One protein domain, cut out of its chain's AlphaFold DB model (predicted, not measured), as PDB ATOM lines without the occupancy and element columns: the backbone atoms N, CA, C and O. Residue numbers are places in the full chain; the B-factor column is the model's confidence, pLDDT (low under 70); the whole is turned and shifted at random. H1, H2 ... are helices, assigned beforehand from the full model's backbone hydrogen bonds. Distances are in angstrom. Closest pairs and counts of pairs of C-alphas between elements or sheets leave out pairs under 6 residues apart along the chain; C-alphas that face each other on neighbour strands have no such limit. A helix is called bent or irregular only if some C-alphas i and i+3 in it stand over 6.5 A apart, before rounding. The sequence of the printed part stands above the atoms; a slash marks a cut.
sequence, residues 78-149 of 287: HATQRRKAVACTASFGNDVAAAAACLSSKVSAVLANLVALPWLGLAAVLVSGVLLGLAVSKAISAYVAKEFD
ATOM      1  N   HIS A  78     150.958 145.253 133.171       53.50
ATOM      2  CA  HIS A  78     151.353 143.932 133.684       53.50
ATOM      3  C   HIS A  78     150.164 143.002 133.982       53.50
ATOM      4  O   HIS A  78     150.287 141.780 133.851       53.50
ATOM      5  N   ALA A  79     148.996 143.549 134.339       56.50
ATOM      6  CA  ALA A  79     147.801 142.749 134.613       56.50
ATOM      7  C   ALA A  79     147.199 142.132 133.335       56.50
ATOM      8  O   ALA A  79     146.690 141.009 133.364       56.50
ATOM      9  N   THR A  80     147.305 142.821 132.195       55.97
ATOM     10  CA  THR A  80     146.729 142.364 130.921       55.97
ATOM     11  C   THR A  80     147.609 141.323 130.221       55.97
ATOM     12  O   THR A  80     147.078 140.412 129.584       55.97
ATOM     13  N   GLN A  81     148.939 141.375 130.382       55.41
ATOM     14  CA  GLN A  81     149.840 140.365 129.801       55.41
ATOM     15  C   GLN A  81     149.711 138.985 130.465       55.41
ATOM     16  O   GLN A  81     149.760 137.969 129.771       55.41
ATOM     17  N   ARG A  82     149.442 138.919 131.778       53.03
ATOM     18  CA  ARG A  82     149.260 137.632 132.479       53.03
ATOM     19  C   ARG A  82     148.062 136.822 131.980       53.03
ATOM     20  O   ARG A  82     148.101 135.601 132.049       53.03
ATOM     21  N   ARG A  83     147.020 137.465 131.438       53.97
ATOM     22  CA  ARG A  83     145.847 136.748 130.903       53.97
ATOM     23  C   ARG A  83     146.089 136.119 129.528       53.97
ATOM     24  O   ARG A  83     145.445 135.126 129.219       53.97
ATOM     25  N   LYS A  84     147.024 136.643 128.727       54.03
ATOM     26  CA  LYS A  84     147.345 136.072 127.405       54.03
ATOM     27  C   LYS A  84     148.267 134.851 127.499       54.03
ATOM     28  O   LYS A  84     148.076 133.905 126.748       54.03
ATOM     29  N   ALA A  85     149.187 134.825 128.464       50.94
ATOM     30  CA  ALA A  85     150.114 133.702 128.643       50.94
ATOM     31  C   ALA A  85     149.419 132.385 129.055       50.94
ATOM     32  O   ALA A  85     149.853 131.312 128.653       50.94
ATOM     33  N   VAL A  86     148.308 132.453 129.800       53.00
ATOM     34  CA  VAL A  86     147.574 131.252 130.258       53.00
ATOM     35  C   VAL A  86     146.761 130.596 129.129       53.00
ATOM     36  O   VAL A  86     146.474 129.403 129.190       53.00
ATOM     37  N   ALA A  87     146.421 131.333 128.066       52.44
ATOM     38  CA  ALA A  87     145.661 130.788 126.939       52.44
ATOM     39  C   ALA A  87     146.524 129.947 125.976       52.44
ATOM     40  O   ALA A  87     146.009 129.035 125.335       52.44
ATOM     41  N   CYS A  88     147.833 130.206 125.891       49.00
ATOM     42  CA  CYS A  88     148.720 129.521 124.943       49.00
ATOM     43  C   CYS A  88     149.236 128.162 125.444       49.00
ATOM     44  O   CYS A  88     149.563 127.298 124.637       49.00
ATOM     45  N   THR A  89     149.261 127.918 126.757       51.09
ATOM     46  CA  THR A  89     149.742 126.638 127.312       51.09
ATOM     47  C   THR A  89     148.749 125.483 127.145       51.09
ATOM     48  O   THR A  89     149.139 124.328 127.281       51.09
ATOM     49  N   ALA A  90     147.479 125.763 126.835       53.19
ATOM     50  CA  ALA A  90     146.445 124.734 126.700       53.19
ATOM     51  C   ALA A  90     146.391 124.069 125.309       53.19
ATOM     52  O   ALA A  90     145.895 122.949 125.211       53.19
ATOM     53  N   SER A  91     146.899 124.698 124.238       55.62
ATOM     54  CA  SER A  91     146.822 124.104 122.888       55.62
ATOM     55  C   SER A  91     147.947 123.104 122.598       55.62
ATOM     56  O   SER A  91     147.741 122.153 121.852       55.62
ATOM     57  N   PHE A  92     149.113 123.257 123.234       54.91
ATOM     58  CA  PHE A  92     150.299 122.445 122.934       54.91
ATOM     59  C   PHE A  92     150.189 120.976 123.369       54.91
ATOM     60  O   PHE A  92     150.776 120.094 122.745       54.91
ATOM     61  N   GLY A  93     149.420 120.694 124.427       56.69
ATOM     62  CA  GLY A  93     149.220 119.324 124.908       56.69
ATOM     63  C   GLY A  93     148.489 118.435 123.898       56.69
ATOM     64  O   GLY A  93     148.790 117.246 123.797       56.69
ATOM     65  N   ASN A  94     147.584 119.016 123.106       65.38
ATOM     66  CA  ASN A  94     146.764 118.264 122.158       65.38
ATOM     67  C   ASN A  94     147.546 117.874 120.893       65.38
ATOM     68  O   ASN A  94     147.392 116.751 120.414       65.38
ATOM     69  N   ASP A  95     148.440 118.737 120.405       65.06
ATOM     70  CA  ASP A  95     149.244 118.456 119.206       65.06
ATOM     71  C   ASP A  95     150.336 117.407 119.475       65.06
ATOM     72  O   ASP A  95     150.589 116.524 118.649       65.06
ATOM     73  N   VAL A  96     150.948 117.436 120.666       61.81
ATOM     74  CA  VAL A  96     151.951 116.436 121.073       61.81
ATOM     75  C   VAL A  96     151.299 115.076 121.334       61.81
ATOM     76  O   VAL A  96     151.850 114.046 120.939       61.81
ATOM     77  N   ALA A  97     150.104 115.050 121.935       64.50
ATOM     78  CA  ALA A  97     149.349 113.814 122.138       64.50
ATOM     79  C   ALA A  97     148.900 113.184 120.806       64.50
ATOM     80  O   ALA A  97     149.016 111.967 120.635       64.50
ATOM     81  N   ALA A  98     148.462 113.995 119.836       69.44
ATOM     82  CA  ALA A  98     148.088 113.520 118.504       69.44
ATOM     83  C   ALA A  98     149.293 112.956 117.726       69.44
ATOM     84  O   ALA A  98     149.197 111.889 117.118       69.44
ATOM     85  N   ALA A  99     150.457 113.613 117.801       64.69
ATOM     86  CA  ALA A  99     151.682 113.123 117.169       64.69
ATOM     87  C   ALA A  99     152.190 111.812 117.804       64.69
ATOM     88  O   ALA A  99     152.613 110.899 117.089       64.69
ATOM     89  N   ALA A 100     152.097 111.677 119.131       62.62
ATOM     90  CA  ALA A 100     152.478 110.456 119.843       62.62
ATOM     91  C   ALA A 100     151.580 109.256 119.480       62.62
ATOM     92  O   ALA A 100     152.072 108.130 119.356       62.62
ATOM     93  N   ALA A 101     150.285 109.489 119.240       70.06
ATOM     94  CA  ALA A 101     149.335 108.445 118.854       70.06
ATOM     95  C   ALA A 101     149.603 107.863 117.451       70.06
ATOM     96  O   ALA A 101     149.408 106.668 117.233       70.06
ATOM     97  N   CYS A 102     150.099 108.661 116.498       70.19
ATOM     98  CA  CYS A 102     150.441 108.165 115.157       70.19
ATOM     99  C   CYS A 102     151.760 107.377 115.104       70.19
ATOM    100  O   CYS A 102     151.948 106.556 114.204       70.19
ATOM    101  N   LEU A 103     152.680 107.615 116.041       65.88
ATOM    102  CA  LEU A 103     153.973 106.928 116.095       65.88
ATOM    103  C   LEU A 103     153.874 105.533 116.729       65.88
ATOM    104  O   LEU A 103     154.573 104.619 116.295       65.88
ATOM    105  N   SER A 104     152.975 105.330 117.697       63.75
ATOM    106  CA  SER A 104     152.846 104.045 118.399       63.75
ATOM    107  C   SER A 104     152.361 102.899 117.497       63.75
ATOM    108  O   SER A 104     152.817 101.766 117.653       63.75
ATOM    109  N   SER A 105     151.511 103.185 116.506       70.06
ATOM    110  CA  SER A 105     150.942 102.166 115.610       70.06
ATOM    111  C   SER A 105     151.927 101.637 114.563       70.06
ATOM    112  O   SER A 105     151.786 100.506 114.105       70.06
ATOM    113  N   LYS A 106     152.953 102.418 114.200       72.00
ATOM    114  CA  LYS A 106     153.984 101.992 113.236       72.00
ATOM    115  C   LYS A 106     155.167 101.289 113.896       72.00
ATOM    116  O   LYS A 106     155.788 100.432 113.275       72.00
ATOM    117  N   VAL A 107     155.465 101.622 115.151       72.56
ATOM    118  CA  VAL A 107     156.584 101.023 115.893       72.56
ATOM    119  C   VAL A 107     156.279  99.576 116.301       72.56
ATOM    120  O   VAL A 107     157.173  98.733 116.259       72.56
ATOM    121  N   SER A 108     155.017  99.243 116.602       69.31
ATOM    122  CA  SER A 108     154.629  97.876 116.984       69.31
ATOM    123  C   SER A 108     154.794  96.855 115.849       69.31
ATOM    124  O   SER A 108     155.229  95.732 116.099       69.31
ATOM    125  N   ALA A 109     154.533  97.247 114.597       71.69
ATOM    126  CA  ALA A 109     154.678  96.371 113.431       71.69
ATOM    127  C   ALA A 109     156.147  96.033 113.111       71.69
ATOM    128  O   ALA A 109     156.445  94.940 112.634       71.69
ATOM    129  N   VAL A 110     157.076  96.950 113.398       69.00
ATOM    130  CA  VAL A 110     158.513  96.748 113.152       69.00
ATOM    131  C   VAL A 110     159.157  95.906 114.259       69.00
ATOM    132  O   VAL A 110     160.022  95.080 113.970       69.00
ATOM    133  N   LEU A 111     158.703  96.041 115.512       66.50
ATOM    134  CA  LEU A 111     159.217  95.235 116.625       66.50
ATOM    135  C   LEU A 111     158.887  93.737 116.502       66.50
ATOM    136  O   LEU A 111     159.670  92.913 116.971       66.50
ATOM    137  N   ALA A 112     157.783  93.370 115.844       70.31
ATOM    138  CA  ALA A 112     157.365  91.972 115.707       70.31
ATOM    139  C   ALA A 112     158.344  91.104 114.885       70.31
ATOM    140  O   ALA A 112     158.451  89.906 115.132       70.31
ATOM    141  N   ASN A 113     159.106  91.696 113.957       68.00
ATOM    142  CA  ASN A 113     160.038  90.963 113.085       68.00
ATOM    143  C   ASN A 113     161.484  90.896 113.617       68.00
ATOM    144  O   ASN A 113     162.330  90.242 113.012       68.00
ATOM    145  N   LEU A 114     161.793  91.545 114.746       60.81
ATOM    146  CA  LEU A 114     163.160  91.660 115.285       60.81
ATOM    147  C   LEU A 114     163.509  90.622 116.369       60.81
ATOM    148  O   LEU A 114     164.617  90.637 116.902       60.81
ATOM    149  N   VAL A 115     162.605  89.683 116.669       64.25
ATOM    150  CA  VAL A 115     162.749  88.699 117.766       64.25
ATOM    151  C   VAL A 115     163.864  87.662 117.521       64.25
ATOM    152  O   VAL A 115     164.315  87.011 118.457       64.25
ATOM    153  N   ALA A 116     164.375  87.527 116.293       71.56
ATOM    154  CA  ALA A 116     165.350  86.484 115.960       71.56
ATOM    155  C   ALA A 116     166.803  86.774 116.407       71.56
ATOM    156  O   ALA A 116     167.594  85.838 116.498       71.56
ATOM    157  N   LEU A 117     167.182  88.028 116.700       76.19
ATOM    158  CA  LEU A 117     168.562  88.408 117.064       76.19
ATOM    159  C   LEU A 117     168.575  89.407 118.241       76.19
ATOM    160  O   LEU A 117     168.509  90.619 118.024       76.19
ATOM    161  N   PRO A 118     168.708  88.932 119.495       79.62
ATOM    162  CA  PRO A 118     168.492  89.752 120.694       79.62
ATOM    163  C   PRO A 118     169.464  90.937 120.832       79.62
ATOM    164  O   PRO A 118     169.112  91.968 121.400       79.62
ATOM    165  N   TRP A 119     170.674  90.830 120.278       82.75
ATOM    166  CA  TRP A 119     171.695  91.878 120.374       82.75
ATOM    167  C   TRP A 119     171.461  93.056 119.411       82.75
ATOM    168  O   TRP A 119     171.679  94.207 119.788       82.75
ATOM    169  N   LEU A 120     170.946  92.801 118.200       83.25
ATOM    170  CA  LEU A 120     170.623  93.857 117.229       83.25
ATOM    171  C   LEU A 120     169.408  94.683 117.671       83.25
ATOM    172  O   LEU A 120     169.393  95.898 117.479       83.25
ATOM    173  N   GLY A 121     168.429  94.049 118.327       81.25
ATOM    174  CA  GLY A 121     167.288  94.752 118.917       81.25
ATOM    175  C   GLY A 121     167.716  95.761 119.990       81.25
ATOM    176  O   GLY A 121     167.262  96.903 119.979       81.25
ATOM    177  N   LEU A 122     168.653  95.378 120.863       83.69
ATOM    178  CA  LEU A 122     169.179  96.254 121.917       83.69
ATOM    179  C   LEU A 122     169.916  97.476 121.341       83.69
ATOM    180  O   LEU A 122     169.706  98.602 121.796       83.69
ATOM    181  N   ALA A 123     170.722  97.271 120.294       86.81
ATOM    182  CA  ALA A 123     171.408  98.357 119.597       86.81
ATOM    183  C   ALA A 123     170.420  99.323 118.913       86.81
ATOM    184  O   ALA A 123     170.565 100.540 119.026       86.81
ATOM    185  N   ALA A 124     169.376  98.801 118.262       84.69
ATOM    186  CA  ALA A 124     168.355  99.620 117.607       84.69
ATOM    187  C   ALA A 124     167.547 100.471 118.609       84.69
ATOM    188  O   ALA A 124     167.258 101.643 118.345       84.69
ATOM    189  N   VAL A 125     167.227  99.923 119.786       85.62
ATOM    190  CA  VAL A 125     166.532 100.665 120.853       85.62
ATOM    191  C   VAL A 125     167.403 101.804 121.390       85.62
ATOM    192  O   VAL A 125     166.918 102.926 121.528       85.62
ATOM    193  N   LEU A 126     168.699 101.573 121.617       90.50
ATOM    194  CA  LEU A 126     169.613 102.634 122.057       90.50
ATOM    195  C   LEU A 126     169.755 103.753 121.019       90.50
ATOM    196  O   LEU A 126     169.641 104.929 121.361       90.50
ATOM    197  N   VAL A 127     169.955 103.403 119.745       92.81
ATOM    198  CA  VAL A 127     170.115 104.395 118.669       92.81
ATOM    199  C   VAL A 127     168.834 105.210 118.474       92.81
ATOM    200  O   VAL A 127     168.896 106.435 118.362       92.81
ATOM    201  N   SER A 128     167.666 104.563 118.488       86.56
ATOM    202  CA  SER A 128     166.383 105.265 118.372       86.56
ATOM    203  C   SER A 128     166.112 106.184 119.567       86.56
ATOM    204  O   SER A 128     165.648 107.307 119.365       86.56
ATOM    205  N   GLY A 129     166.480 105.774 120.785       92.06
ATOM    206  CA  GLY A 129     166.399 106.620 121.976       92.06
ATOM    207  C   GLY A 129     167.263 107.879 121.869       92.06
ATOM    208  O   GLY A 129     166.791 108.979 122.157       92.06
ATOM    209  N   VAL A 130     168.504 107.749 121.387       92.94
ATOM    210  CA  VAL A 130     169.411 108.894 121.191       92.94
ATOM    211  C   VAL A 130     168.889 109.843 120.110       92.94
ATOM    212  O   VAL A 130     168.890 111.060 120.308       92.94
ATOM    213  N   LEU A 131     168.394 109.314 118.988       93.00
ATOM    214  CA  LEU A 131     167.825 110.130 117.912       93.00
ATOM    215  C   LEU A 131     166.561 110.871 118.358       93.00
ATOM    216  O   LEU A 131     166.406 112.054 118.047       93.00
ATOM    217  N   LEU A 132     165.690 110.215 119.129       92.75
ATOM    218  CA  LEU A 132     164.503 110.849 119.698       92.75
ATOM    219  C   LEU A 132     164.894 111.951 120.694       92.75
ATOM    220  O   LEU A 132     164.339 113.047 120.646       92.75
ATOM    221  N   GLY A 133     165.901 111.702 121.536       93.56
ATOM    222  CA  GLY A 133     166.445 112.696 122.462       93.56
ATOM    223  C   GLY A 133     166.996 113.935 121.750       93.56
ATOM    224  O   GLY A 133     166.692 115.062 122.143       93.56
ATOM    225  N   LEU A 134     167.741 113.748 120.657       93.38
ATOM    226  CA  LEU A 134     168.256 114.850 119.838       93.38
ATOM    227  C   LEU A 134     167.137 115.622 119.126       93.38
ATOM    228  O   LEU A 134     167.180 116.852 119.078       93.38
ATOM    229  N   ALA A 135     166.117 114.930 118.612       89.06
ATOM    230  CA  ALA A 135     164.970 115.571 117.970       89.06
ATOM    231  C   ALA A 135     164.176 116.436 118.962       89.06
ATOM    232  O   ALA A 135     163.869 117.593 118.665       89.06
ATOM    233  N   VAL A 136     163.914 115.910 120.164       93.19
ATOM    234  CA  VAL A 136     163.245 116.646 121.246       93.19
ATOM    235  C   VAL A 136     164.095 117.834 121.699       93.19
ATOM    236  O   VAL A 136     163.578 118.942 121.810       93.19
ATOM    237  N   SER A 137     165.407 117.656 121.877       87.69
ATOM    238  CA  SER A 137     166.321 118.747 122.238       87.69
ATOM    239  C   SER A 137     166.310 119.880 121.203       87.69
ATOM    240  O   SER A 137     166.224 121.054 121.569       87.69
ATOM    241  N   LYS A 138     166.314 119.544 119.906       94.12
ATOM    242  CA  LYS A 138     166.281 120.539 118.827       94.12
ATOM    243  C   LYS A 138     164.935 121.267 118.756       94.12
ATOM    244  O   LYS A 138     164.916 122.481 118.557       94.12
ATOM    245  N   ALA A 139     163.826 120.553 118.963       89.44
ATOM    246  CA  ALA A 139     162.492 121.145 119.018       89.44
ATOM    247  C   ALA A 139     162.342 122.104 120.211       89.44
ATOM    248  O   ALA A 139     161.866 123.224 120.037       89.44
ATOM    249  N   ILE A 140     162.825 121.709 121.395       87.62
ATOM    250  CA  ILE A 140     162.826 122.560 122.592       87.62
ATOM    251  C   ILE A 140     163.701 123.794 122.368       87.62
ATOM    252  O   ILE A 140     163.265 124.903 122.654       87.62
ATOM    253  N   SER A 141     164.904 123.639 121.808       87.69
ATOM    254  CA  SER A 141     165.798 124.772 121.540       87.69
ATOM    255  C   SER A 141     165.181 125.779 120.563       87.69
ATOM    256  O   SER A 141     165.254 126.981 120.808       87.69
ATOM    257  N   ALA A 142     164.511 125.306 119.508       87.56
ATOM    258  CA  ALA A 142     163.801 126.170 118.568       87.56
ATOM    259  C   ALA A 142     162.593 126.877 119.207       87.56
ATOM    260  O   ALA A 142     162.286 128.012 118.844       87.56
ATOM    261  N   TYR A 143     161.918 126.225 120.158       86.75
ATOM    262  CA  TYR A 143     160.804 126.824 120.892       86.75
ATOM    263  C   TYR A 143     161.290 127.901 121.871       86.75
ATOM    264  O   TYR A 143     160.806 129.029 121.843       86.75
ATOM    265  N   VAL A 144     162.333 127.597 122.648       85.75
ATOM    266  CA  VAL A 144     162.975 128.545 123.572       85.75
ATOM    267  C   VAL A 144     163.534 129.754 122.818       85.75
ATOM    268  O   VAL A 144     163.382 130.878 123.284       85.75
ATOM    269  N   ALA A 145     164.103 129.558 121.626       83.94
ATOM    270  CA  ALA A 145     164.591 130.655 120.789       83.94
ATOM    271  C   ALA A 145     163.476 131.594 120.286       83.94
ATOM    272  O   ALA A 145     163.764 132.744 119.978       83.94
ATOM    273  N   LYS A 146     162.219 131.130 120.198       82.94
ATOM    274  CA  LYS A 146     161.069 131.979 119.838       82.94
ATOM    275  C   LYS A 146     160.484 132.734 121.027       82.94
ATOM    276  O   LYS A 146     159.922 133.804 120.839       82.94
ATOM    277  N   GLU A 147     160.572 132.165 122.225       80.88
ATOM    278  CA  GLU A 147     160.061 132.789 123.452       80.88
ATOM    279  C   GLU A 147     161.055 133.787 124.060       80.88
ATOM    280  O   GLU A 147     160.657 134.730 124.744       80.88
ATOM    281  N   PHE A 148     162.348 133.617 123.775       79.62
ATOM    282  CA  PHE A 148     163.382 134.584 124.115       79.62
ATOM    283  C   PHE A 148     163.488 135.672 123.043       79.62
ATOM    284  O   PHE A 148     164.312 135.593 122.134       79.62
ATOM    285  N   ASP A 149     162.706 136.740 123.201       81.38
ATOM    286  CA  ASP A 149     163.014 138.009 122.543       81.38
ATOM    287  C   ASP A 149     164.365 138.518 123.072       81.38
ATOM    288  O   ASP A 149     164.495 138.961 124.224       81.38
TER     289      ASP A 149
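What this domain is: This is residues 78 to 149 of the 287 residues of an uncharacterized protein of Tetradesmus obliquus (UniProt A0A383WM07). The model is a long, narrow, open U of helices: H1 and H2 follow each other nearly end to end along one limb, and H3 folds back as the other limb. The limbs leave a gap between them, and residues 112 to 117 make the turn at the closed end. The printed part has 72 residues with three named helices, in the order H1, H2, H3, and no named strand; its class is all helix. It is extended, with a radius of gyration of the C-alphas of 18.5 A, and its outline is a rod spanning 62 by 22 by 11 A.

Where its parts are: H1 is residues 78 to 88, from C-alpha 78 at (151.353, 143.932, 133.684), and measures 17.1 A from first to last C-alpha. H2 is residues 92 to 111 and measures 29.3 A. It has a kink of 27 degrees near residue 105; it is neither bent nor irregular, but only just: C-alphas 102 and 105 are 6.0 A apart. H3, the longest helix, is residues 118 to 147, 43.9 A from C-alpha 118 at (168.492, 89.752, 120.694) to C-alpha 147 at (160.061, 132.789, 123.452).

How they stand to each other: H1 and H2 meet only through their link, which is tight, with 3 residues. H2 and H3 are only just apart, their closest C-alphas at 8.4 A. H1 and H3 are apart. In H3 every O i to N i+4 pair is within hydrogen-bond range; in H2 11 of 16 are, and in H1 1 of 7, beside 3 of 8 O i to N i+3 pairs.

The domain as a whole: The C-alphas of Ala 79 and Ala 116, the two farthest apart, are 61.8 A apart. The printed part has no cut and no long link; H2 to H3 is short. Mean pLDDT of the printed part is 73.3, and 31 residues are under 70, among them 78 to 100.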